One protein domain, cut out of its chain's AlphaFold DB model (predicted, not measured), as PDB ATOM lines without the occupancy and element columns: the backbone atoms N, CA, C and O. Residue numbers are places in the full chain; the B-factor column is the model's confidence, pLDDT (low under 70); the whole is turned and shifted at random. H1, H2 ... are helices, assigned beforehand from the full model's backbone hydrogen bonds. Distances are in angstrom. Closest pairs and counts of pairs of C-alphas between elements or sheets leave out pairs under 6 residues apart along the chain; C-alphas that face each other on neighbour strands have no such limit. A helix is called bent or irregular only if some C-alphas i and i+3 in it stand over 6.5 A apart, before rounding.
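Overview. This is residues 182 to 256 of the 257 residues of an uncharacterized protein of Leptolyngbya foveolarum (UniProt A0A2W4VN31). A short helix, H1, stands crosswise at one end of a long, bent helix, H2, whose residues 224 to 255 stick out as an arm that makes the length. The 75 printed residues hold two named helices, H1 then H2, and no named strand: all helix, extended, radius of gyration of the C-alphas 21.8 A, spans 69 by 31 by 14 A.

Arrangement. Start at H1, residues 193 to 204, then find H2, residues 217 to 255, by its hydrogen bonds assigned as one helix but bent: C-alphas 230 and 233 are 6.9 A apart. Its arms, H2a to residue 230 and H2b from 233, stand at a steep tilt of 36 degrees, only just past shallow. H1, with residues 195 to 199 alone, touches H2a, with residues 218 to 222 alone; the closest C-alphas, of Val 199 and Ala 219, are 6.4 A apart. Their lines are about perpendicular, at 75 degrees. H1 and H2b are apart. In H1, H2a and H2b every O i to N i+4 pair is within hydrogen-bond range.

Along the chain. Find C-alpha 193 at (533.528, 293.972, 388.886); H1 runs 16.2 A. H2a runs 19.9 A, H2b 33.1 A to C-alpha 255 at (490.807, 328.096, 375.480).

Size, cuts and confidence. The farthest C-alphas, of Val 182 and Trp 256, are 69.5 A apart. The printed part has no cut; the 12-residue link H1 to H2 is long. Residue 256 alone is under pLDDT 70.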
ATOM      1  N   VAL A 182     526.489 276.961 400.830       72.88
ATOM      2  CA  VAL A 182     527.919 277.092 400.526       72.88
ATOM      3  C   VAL A 182     528.313 278.554 400.699       72.88
ATOM      4  O   VAL A 182     527.783 279.427 400.015       72.88
ATOM      5  N   ILE A 183     529.241 278.831 401.619       76.19
ATOM      6  CA  ILE A 183     529.749 280.186 401.866       76.19
ATOM      7  C   ILE A 183     531.014 280.390 401.031       76.19
ATOM      8  O   ILE A 183     532.035 279.749 401.272       76.19
ATOM      9  N   VAL A 184     530.958 281.309 400.067       76.06
ATOM     10  CA  VAL A 184     532.093 281.656 399.200       76.06
ATOM     11  C   VAL A 184     532.639 283.022 399.608       76.06
ATOM     12  O   VAL A 184     531.915 284.015 399.591       76.06
ATOM     13  N   LYS A 185     533.926 283.086 399.963       77.62
ATOM     14  CA  LYS A 185     534.629 284.349 400.232       77.62
ATOM     15  C   LYS A 185     535.401 284.782 398.986       77.62
ATOM     16  O   LYS A 185     536.275 284.053 398.519       77.62
ATOM     17  N   SER A 186     535.073 285.957 398.448       79.88
ATOM     18  CA  SER A 186     535.819 286.544 397.329       79.88
ATOM     19  C   SER A 186     537.193 287.035 397.794       79.88
ATOM     20  O   SER A 186     537.328 287.531 398.909       79.88
ATOM     21  N   LYS A 187     538.206 286.921 396.926       78.69
ATOM     22  CA  LYS A 187     539.550 287.488 397.151       78.69
ATOM     23  C   LYS A 187     539.612 288.993 396.871       78.69
ATOM     24  O   LYS A 187     540.624 289.623 397.154       78.69
ATOM     25  N   THR A 188     538.570 289.550 396.261       82.19
ATOM     26  CA  THR A 188     538.490 290.951 395.843       82.19
ATOM     27  C   THR A 188     537.388 291.682 396.601       82.19
ATOM     28  O   THR A 188     536.451 291.064 397.110       82.19
ATOM     29  N   ALA A 189     537.470 293.016 396.640       78.50
ATOM     30  CA  ALA A 189     536.476 293.861 397.298       78.50
ATOM     31  C   ALA A 189     535.042 293.572 396.807       78.50
ATOM     32  O   ALA A 189     534.819 293.214 395.643       78.50
ATOM     33  N   GLN A 190     534.053 293.763 397.685       72.75
ATOM     34  CA  GLN A 190     532.641 293.437 397.424       72.75
ATOM     35  C   GLN A 190     532.044 294.184 396.222       72.75
ATOM     36  O   GLN A 190     531.199 293.634 395.516       72.75
ATOM     37  N   GLN A 191     532.509 295.411 395.975       78.19
ATOM     38  CA  GLN A 191     532.042 296.273 394.886       78.19
ATOM     39  C   GLN A 191     532.837 296.107 393.583       78.19
ATOM     40  O   GLN A 191     532.511 296.747 392.585       78.19
ATOM     41  N   SER A 192     533.877 295.265 393.574       86.44
ATOM     42  CA  SER A 192     534.680 295.038 392.371       86.44
ATOM     43  C   SER A 192     533.877 294.317 391.287       86.44
ATOM     44  O   SER A 192     533.054 293.439 391.571       86.44
ATOM     45  N   ASP A 193     534.165 294.636 390.026       89.94
ATOM     46  CA  ASP A 193     533.528 293.972 388.886       89.94
ATOM     47  C   ASP A 193     533.818 292.467 388.864       89.94
ATOM     48  O   ASP A 193     532.956 291.680 388.482       89.94
ATOM     49  N   ALA A 194     534.985 292.050 389.371       86.31
ATOM     50  CA  ALA A 194     535.340 290.643 389.540       86.31
ATOM     51  C   ALA A 194     534.350 289.898 390.456       86.31
ATOM     52  O   ALA A 194     533.828 288.852 390.075       86.31
ATOM     53  N   THR A 195     534.028 290.458 391.631       87.94
ATOM     54  CA  THR A 195     533.055 289.854 392.561       87.94
ATOM     55  C   THR A 195     531.639 289.866 391.976       87.94
ATOM     56  O   THR A 195     530.897 288.895 392.127       87.94
ATOM     57  N   ARG A 196     531.251 290.930 391.260       90.44
ATOM     58  CA  ARG A 196     529.938 291.012 390.593       90.44
ATOM     59  C   ARG A 196     529.783 289.972 389.488       90.44
ATOM     60  O   ARG A 196     528.727 289.352 389.388       90.44
ATOM     61  N   ASN A 197     530.820 289.773 388.680       93.00
ATOM     62  CA  ASN A 197     530.822 288.762 387.625       93.00
ATOM     63  C   ASN A 197     530.738 287.358 388.221       93.00
ATOM     64  O   ASN A 197     529.879 286.597 387.803       93.00
ATOM     65  N   LEU A 198     531.486 287.076 389.291       90.50
ATOM     66  CA  LEU A 198     531.393 285.800 390.002       90.50
ATOM     67  C   LEU A 198     529.960 285.493 390.482       90.50
ATOM     68  O   LEU A 198     529.470 284.378 390.322       90.50
ATOM     69  N   VAL A 199     529.259 286.483 391.046       91.75
ATOM     70  CA  VAL A 199     527.855 286.317 391.467       91.75
ATOM     71  C   VAL A 199     526.934 286.048 390.274       91.75
ATOM     72  O   VAL A 199     526.041 285.204 390.374       91.75
ATOM     73  N   ARG A 200     527.135 286.738 389.143       91.75
ATOM     74  CA  ARG A 200     526.370 286.491 387.908       91.75
ATOM     75  C   ARG A 200     526.629 285.090 387.360       91.75
ATOM     76  O   ARG A 200     525.668 284.408 387.013       91.75
ATOM     77  N   ASP A 201     527.881 284.646 387.365       92.31
ATOM     78  CA  ASP A 201     528.276 283.311 386.920       92.31
ATOM     79  C   ASP A 201     527.561 282.246 387.758       92.31
ATOM     80  O   ASP A 201     526.874 281.392 387.198       92.31
ATOM     81  N   PHE A 202     527.578 282.367 389.092       90.25
ATOM     82  CA  PHE A 202     526.842 281.458 389.981       90.25
ATOM     83  C   PHE A 202     525.323 281.481 389.773       90.25
ATOM     84  O   PHE A 202     524.679 280.445 389.910       90.25
ATOM     85  N   ARG A 203     524.732 282.637 389.448       89.12
ATOM     86  CA  ARG A 203     523.289 282.747 389.158       89.12
ATOM     87  C   ARG A 203     522.905 282.131 387.818       89.12
ATOM     88  O   ARG A 203     521.787 281.647 387.675       89.12
ATOM     89  N   SER A 204     523.802 282.200 386.839       90.75
ATOM     90  CA  SER A 204     523.591 281.643 385.501       90.75
ATOM     91  C   SER A 204     523.940 280.157 385.403       90.75
ATOM     92  O   SER A 204     523.509 279.491 384.462       90.75
ATOM     93  N   ALA A 205     524.690 279.631 386.375       89.62
ATOM     94  CA  ALA A 205     525.008 278.218 386.465       89.62
ATOM     95  C   ALA A 205     523.719 277.403 386.635       89.62
ATOM     96  O   ALA A 205     522.981 277.555 387.608       89.62
ATOM     97  N   ASN A 206     523.457 276.529 385.666       84.56
ATOM     98  CA  ASN A 206     522.339 275.605 385.705       84.56
ATOM     99  C   ASN A 206     522.874 274.206 386.016       84.56
ATOM    100  O   ASN A 206     523.734 273.693 385.302       84.56
ATOM    101  N   LEU A 207     522.381 273.615 387.096       83.00
ATOM    102  CA  LEU A 207     522.668 272.242 387.487       83.00
ATOM    103  C   LEU A 207     521.352 271.479 387.348       83.00
ATOM    104  O   LEU A 207     520.352 271.919 387.911       83.00
ATOM    105  N   GLU A 208     521.354 270.375 386.596       82.00
ATOM    106  CA  GLU A 208     520.135 269.711 386.087       82.00
ATOM    107  C   GLU A 208     519.075 269.417 387.167       82.00
ATOM    108  O   GLU A 208     517.887 269.527 386.876       82.00
ATOM    109  N   ASP A 209     519.487 269.186 388.419       83.12
ATOM    110  CA  ASP A 209     518.589 268.900 389.549       83.12
ATOM    111  C   ASP A 209     518.734 269.861 390.747       83.12
ATOM    112  O   ASP A 209     518.133 269.649 391.804       83.12
ATOM    113  N   LEU A 210     519.537 270.925 390.633       79.25
ATOM    114  CA  LEU A 210     519.840 271.822 391.755       79.25
ATOM    115  C   LEU A 210     519.492 273.271 391.419       79.25
ATOM    116  O   LEU A 210     520.097 273.909 390.559       79.25
ATOM    117  N   LYS A 211     518.555 273.836 392.184       82.12
ATOM    118  CA  LYS A 211     518.246 275.265 392.126       82.12
ATOM    119  C   LYS A 211     519.265 276.046 392.950       82.12
ATOM    120  O   LYS A 211     519.145 276.132 394.172       82.12
ATOM    121  N   ILE A 212     520.236 276.652 392.278       85.19
ATOM    122  CA  ILE A 212     521.197 277.542 392.928       85.19
ATOM    123  C   ILE A 212     520.493 278.849 393.308       85.19
ATOM    124  O   ILE A 212     519.828 279.484 392.489       85.19
ATOM    125  N   GLN A 213     520.636 279.256 394.567       85.44
ATOM    126  CA  GLN A 213     520.236 280.578 395.042       85.44
ATOM    127  C   GLN A 213     521.466 281.275 395.609       85.44
ATOM    128  O   GLN A 213     522.141 280.737 396.483       85.44
ATOM    129  N   VAL A 214     521.764 282.463 395.089       88.31
ATOM    130  CA  VAL A 214     522.931 283.250 395.502       88.31
ATOM    131  C   VAL A 214     522.456 284.441 396.319       88.31
ATOM    132  O   VAL A 214     521.707 285.279 395.811       88.31
ATOM    133  N   ALA A 215     522.914 284.508 397.566       81.88
ATOM    134  CA  ALA A 215     522.623 285.573 398.519       81.88
ATOM    135  C   ALA A 215     523.909 286.301 398.950       81.88
ATOM    136  O   ALA A 215     525.018 285.878 398.621       81.88
ATOM    137  N   GLY A 216     523.754 287.407 399.680       82.94
ATOM    138  CA  GLY A 216     524.848 288.253 400.163       82.94
ATOM    139  C   GLY A 216     524.802 289.669 399.590       82.94
ATOM    140  O   GLY A 216     524.007 289.970 398.700       82.94
ATOM    141  N   GLN A 217     525.669 290.546 400.099       78.44
ATOM    142  CA  GLN A 217     525.626 291.984 399.812       78.44
ATOM    143  C   GLN A 217     525.720 292.299 398.311       78.44
ATOM    144  O   GLN A 217     524.837 292.954 397.767       78.44
ATOM    145  N   THR A 218     526.719 291.754 397.609       84.69
ATOM    146  CA  THR A 218     526.872 291.959 396.157       84.69
ATOM    147  C   THR A 218     525.676 291.415 395.363       84.69
ATOM    148  O   THR A 218     525.272 292.004 394.364       84.69
ATOM    149  N   ALA A 219     525.085 290.299 395.800       83.88
ATOM    150  CA  ALA A 219     523.919 289.700 395.153       83.88
ATOM    151  C   ALA A 219     522.667 290.582 395.313       83.88
ATOM    152  O   ALA A 219     521.958 290.813 394.333       83.88
ATOM    153  N   SER A 220     522.467 291.132 396.515       84.06
ATOM    154  CA  SER A 220     521.400 292.085 396.836       84.06
ATOM    155  C   SER A 220     521.545 293.392 396.051       84.06
ATOM    156  O   SER A 220     520.586 293.844 395.428       84.06
ATOM    157  N   GLU A 221     522.754 293.963 395.981       85.00
ATOM    158  CA  GLU A 221     523.028 295.153 395.161       85.00
ATOM    159  C   GLU A 221     522.644 294.921 393.692       85.00
ATOM    160  O   GLU A 221     521.961 295.749 393.087       85.00
ATOM    161  N   LEU A 222     523.027 293.770 393.127       86.50
ATOM    162  CA  LEU A 222     522.660 293.403 391.758       86.50
ATOM    163  C   LEU A 222     521.143 293.240 391.579       86.50
ATOM    164  O   LEU A 222     520.619 293.628 390.536       86.50
ATOM    165  N   ASP A 223     520.431 292.706 392.575       86.44
ATOM    166  CA  ASP A 223     518.968 292.575 392.524       86.44
ATOM    167  C   ASP A 223     518.267 293.931 392.567       86.44
ATOM    168  O   ASP A 223     517.304 294.149 391.829       86.44
ATOM    169  N   VAL A 224     518.762 294.863 393.384       86.00
ATOM    170  CA  VAL A 224     518.241 296.233 393.443       86.00
ATOM    171  C   VAL A 224     518.454 296.936 392.106       86.00
ATOM    172  O   VAL A 224     517.506 297.512 391.574       86.00
ATOM    173  N   VAL A 225     519.656 296.848 391.526       86.56
ATOM    174  CA  VAL A 225     519.948 297.435 390.209       86.56
ATOM    175  C   VAL A 225     519.032 296.843 389.138       86.56
ATOM    176  O   VAL A 225     518.364 297.596 388.434       86.56
ATOM    177  N   ALA A 226     518.904 295.514 389.071       84.25
ATOM    178  CA  ALA A 226     518.025 294.855 388.106       84.25
ATOM    179  C   ALA A 226     516.543 295.231 388.305       84.25
ATOM    180  O   ALA A 226     515.795 295.413 387.340       84.25
ATOM    181  N   ALA A 227     516.096 295.380 389.556       84.69
ATOM    182  CA  ALA A 227     514.742 295.820 389.868       84.69
ATOM    183  C   ALA A 227     514.496 297.277 389.449       84.69
ATOM    184  O   ALA A 227     513.421 297.578 388.918       84.69
ATOM    185  N   ILE A 228     515.477 298.163 389.655       85.19
ATOM    186  CA  ILE A 228     515.432 299.555 389.197       85.19
ATOM    187  C   ILE A 228     515.383 299.584 387.674       85.19
ATOM    188  O   ILE A 228     514.448 300.164 387.133       85.19
ATOM    189  N   GLU A 229     516.294 298.907 386.976       88.31
ATOM    190  CA  GLU A 229     516.322 298.858 385.508       88.31
ATOM    191  C   GLU A 229     515.003 298.348 384.919       88.31
ATOM    192  O   GLU A 229     514.492 298.906 383.949       88.31
ATOM    193  N   ARG A 230     514.390 297.334 385.543       90.81
ATOM    194  CA  ARG A 230     513.107 296.787 385.090       90.81
ATOM    195  C   ARG A 230     511.928 297.736 385.330       90.81
ATOM    196  O   ARG A 230     510.989 297.752 384.535       90.81
ATOM    197  N   ARG A 231     511.920 298.482 386.439       88.50
ATOM    198  CA  ARG A 231     510.788 299.348 386.832       88.50
ATOM    199  C   ARG A 231     510.927 300.787 386.347       88.50
ATOM    200  O   ARG A 231     509.913 301.455 386.162       88.50
ATOM    201  N   PHE A 232     512.145 301.260 386.113       91.88
ATOM    202  CA  PHE A 232     512.435 302.634 385.718       91.88
ATOM    203  C   PHE A 232     511.698 303.067 384.437       91.88
ATOM    204  O   PHE A 232     511.064 304.124 384.473       91.88
ATOM    205  N   PRO A 233     511.640 302.263 383.353       91.75
ATOM    206  CA  PRO A 233     510.899 302.637 382.147       91.75
ATOM    207  C   PRO A 233     509.397 302.803 382.395       91.75
ATOM    208  O   PRO A 233     508.777 303.708 381.842       91.75
ATOM    209  N   LEU A 234     508.810 301.965 383.258       89.00
ATOM    210  CA  LEU A 234     507.393 302.061 383.622       89.00
ATOM    211  C   LEU A 234     507.102 303.340 384.410       89.00
ATOM    212  O   LEU A 234     506.124 304.026 384.124       89.00
ATOM    213  N   VAL A 235     507.960 303.679 385.375       90.06
ATOM    214  CA  VAL A 235     507.830 304.916 386.158       90.06
ATOM    215  C   VAL A 235     507.970 306.139 385.254       90.06
ATOM    216  O   VAL A 235     507.156 307.058 385.329       90.06
ATOM    217  N   LEU A 236     508.957 306.137 384.356       91.62
ATOM    218  CA  LEU A 236     509.196 307.240 383.427       91.62
ATOM    219  C   LEU A 236     508.036 307.404 382.434       91.62
ATOM    220  O   LEU A 236     507.577 308.523 382.205       91.62
ATOM    221  N   GLY A 237     507.491 306.293 381.926       93.44
ATOM    222  CA  GLY A 237     506.286 306.290 381.096       93.44
ATOM    223  C   GLY A 237     505.070 306.861 381.829       93.44
ATOM    224  O   GLY A 237     504.355 307.695 381.279       93.44
ATOM    225  N   LEU A 238     504.870 306.488 383.096       94.12
ATOM    226  CA  LEU A 238     503.779 307.014 383.918       94.12
ATOM    227  C   LEU A 238     503.915 308.527 384.147       94.12
ATOM    228  O   LEU A 238     502.930 309.253 384.016       94.12
ATOM    229  N   ILE A 239     505.128 309.016 384.428       92.69
ATOM    230  CA  ILE A 239     505.408 310.453 384.576       92.69
ATOM    231  C   ILE A 239     505.137 311.199 383.263       92.69
ATOM    232  O   ILE A 239     504.491 312.249 383.285       92.69
ATOM    233  N   MET A 240     505.581 310.664 382.121       95.25
ATOM    234  CA  MET A 240     505.304 311.256 380.806       95.25
ATOM    235  C   MET A 240     503.802 311.358 380.532       95.25
ATOM    236  O   MET A 240     503.324 312.426 380.151       95.25
ATOM    237  N   VAL A 241     503.052 310.283 380.780       96.25
ATOM    238  CA  VAL A 241     501.595 310.256 380.595       96.25
ATOM    239  C   VAL A 241     500.920 311.286 381.503       96.25
ATOM    240  O   VAL A 241     500.151 312.116 381.021       96.25
ATOM    241  N   ALA A 242     501.251 311.304 382.795       94.19
ATOM    242  CA  ALA A 242     500.683 312.260 383.744       94.19
ATOM    243  C   ALA A 242     500.979 313.720 383.354       94.19
ATOM    244  O   ALA A 242     500.094 314.575 383.426       94.19
ATOM    245  N   THR A 243     502.199 313.996 382.884       93.38
ATOM    246  CA  THR A 243     502.616 315.331 382.426       93.38
ATOM    247  C   THR A 243     501.844 315.755 381.179       93.38
ATOM    248  O   THR A 243     501.363 316.885 381.106       93.38
ATOM    249  N   PHE A 244     501.656 314.842 380.223       94.75
ATOM    250  CA  PHE A 244     500.889 315.102 379.006       94.75
ATOM    251  C   PHE A 244     499.417 315.418 379.305       94.75
ATOM    252  O   PHE A 244     498.865 316.372 378.754       94.75
ATOM    253  N   PHE A 245     498.792 314.663 380.215       93.56
ATOM    254  CA  PHE A 245     497.421 314.922 380.661       93.56
ATOM    255  C   PHE A 245     497.293 316.261 381.387       93.56
ATOM    256  O   PHE A 245     496.376 317.025 381.094       93.56
ATOM    257  N   ALA A 246     498.223 316.579 382.291       91.00
ATOM    258  CA  ALA A 246     498.222 317.855 383.001       91.00
ATOM    259  C   ALA A 246     498.366 319.046 382.038       91.00
ATOM    260  O   ALA A 246     497.601 320.008 382.126       91.00
ATOM    261  N   ALA A 247     499.295 318.957 381.080       88.06
ATOM    262  CA  ALA A 247     499.499 319.988 380.067       88.06
ATOM    263  C   ALA A 247     498.262 320.146 379.169       88.06
ATOM    264  O   ALA A 247     497.782 321.261 378.969       88.06
ATOM    265  N   SER A 248     497.693 319.033 378.699       87.88
ATOM    266  CA  SER A 248     496.497 319.035 377.852       87.88
ATOM    267  C   SER A 248     495.281 319.622 378.580       87.88
ATOM    268  O   SER A 248     494.606 320.492 378.033       87.88
ATOM    269  N   CYS A 249     495.035 319.240 379.841       85.62
ATOM    270  CA  CYS A 249     493.980 319.841 380.666       85.62
ATOM    271  C   CYS A 249     494.191 321.344 380.890       85.62
ATOM    272  O   CYS A 249     493.225 322.106 380.846       85.62
ATOM    273  N   SER A 250     495.433 321.783 381.114       84.69
ATOM    274  CA  SER A 250     495.746 323.205 381.283       84.69
ATOM    275  C   SER A 250     495.458 324.010 380.013       84.69
ATOM    276  O   SER A 250     494.912 325.107 380.098       84.69
ATOM    277  N   VAL A 251     495.790 323.468 378.838       84.12
ATOM    278  CA  VAL A 251     495.530 324.122 377.545       84.12
ATOM    279  C   VAL A 251     494.030 324.176 377.249       84.12
ATOM    280  O   VAL A 251     493.521 325.234 376.895       84.12
ATOM    281  N   LEU A 252     493.293 323.085 377.469       80.00
ATOM    282  CA  LEU A 252     491.837 323.048 377.276       80.00
ATOM    283  C   LEU A 252     491.104 324.056 378.175       80.00
ATOM    284  O   LEU A 252     490.195 324.741 377.716       80.00
ATOM    285  N   ARG A 253     491.539 324.208 379.431       77.56
ATOM    286  CA  ARG A 253     490.981 325.212 380.350       77.56
ATOM    287  C   ARG A 253     491.331 326.652 379.953       77.56
ATOM    288  O   ARG A 253     490.593 327.564 380.295       77.56
ATOM    289  N   SER A 254     492.437 326.864 379.246       77.88
ATOM    290  CA  SER A 254     492.860 328.186 378.770       77.88
ATOM    291  C   SER A 254     492.090 328.671 377.533       77.88
ATOM    292  O   SER A 254     492.135 329.863 377.244       77.88
ATOM    293  N   VAL A 255     491.444 327.777 376.777       73.81
ATOM    294  CA  VAL A 255     490.807 328.096 375.480       73.81
ATOM    295  C   VAL A 255     489.299 328.357 375.605       73.81
ATOM    296  O   VAL A 255     488.706 328.950 374.707       73.81
ATOM    297  N   TRP A 256     488.677 327.984 376.724       53.53
ATOM    298  CA  TRP A 256     487.297 328.349 377.055       53.53
ATOM    299  C   TRP A 256     487.279 329.347 378.224       53.53
ATOM    300  O   TRP A 256     487.418 328.914 379.371       53.53
TER     301      TRP A 256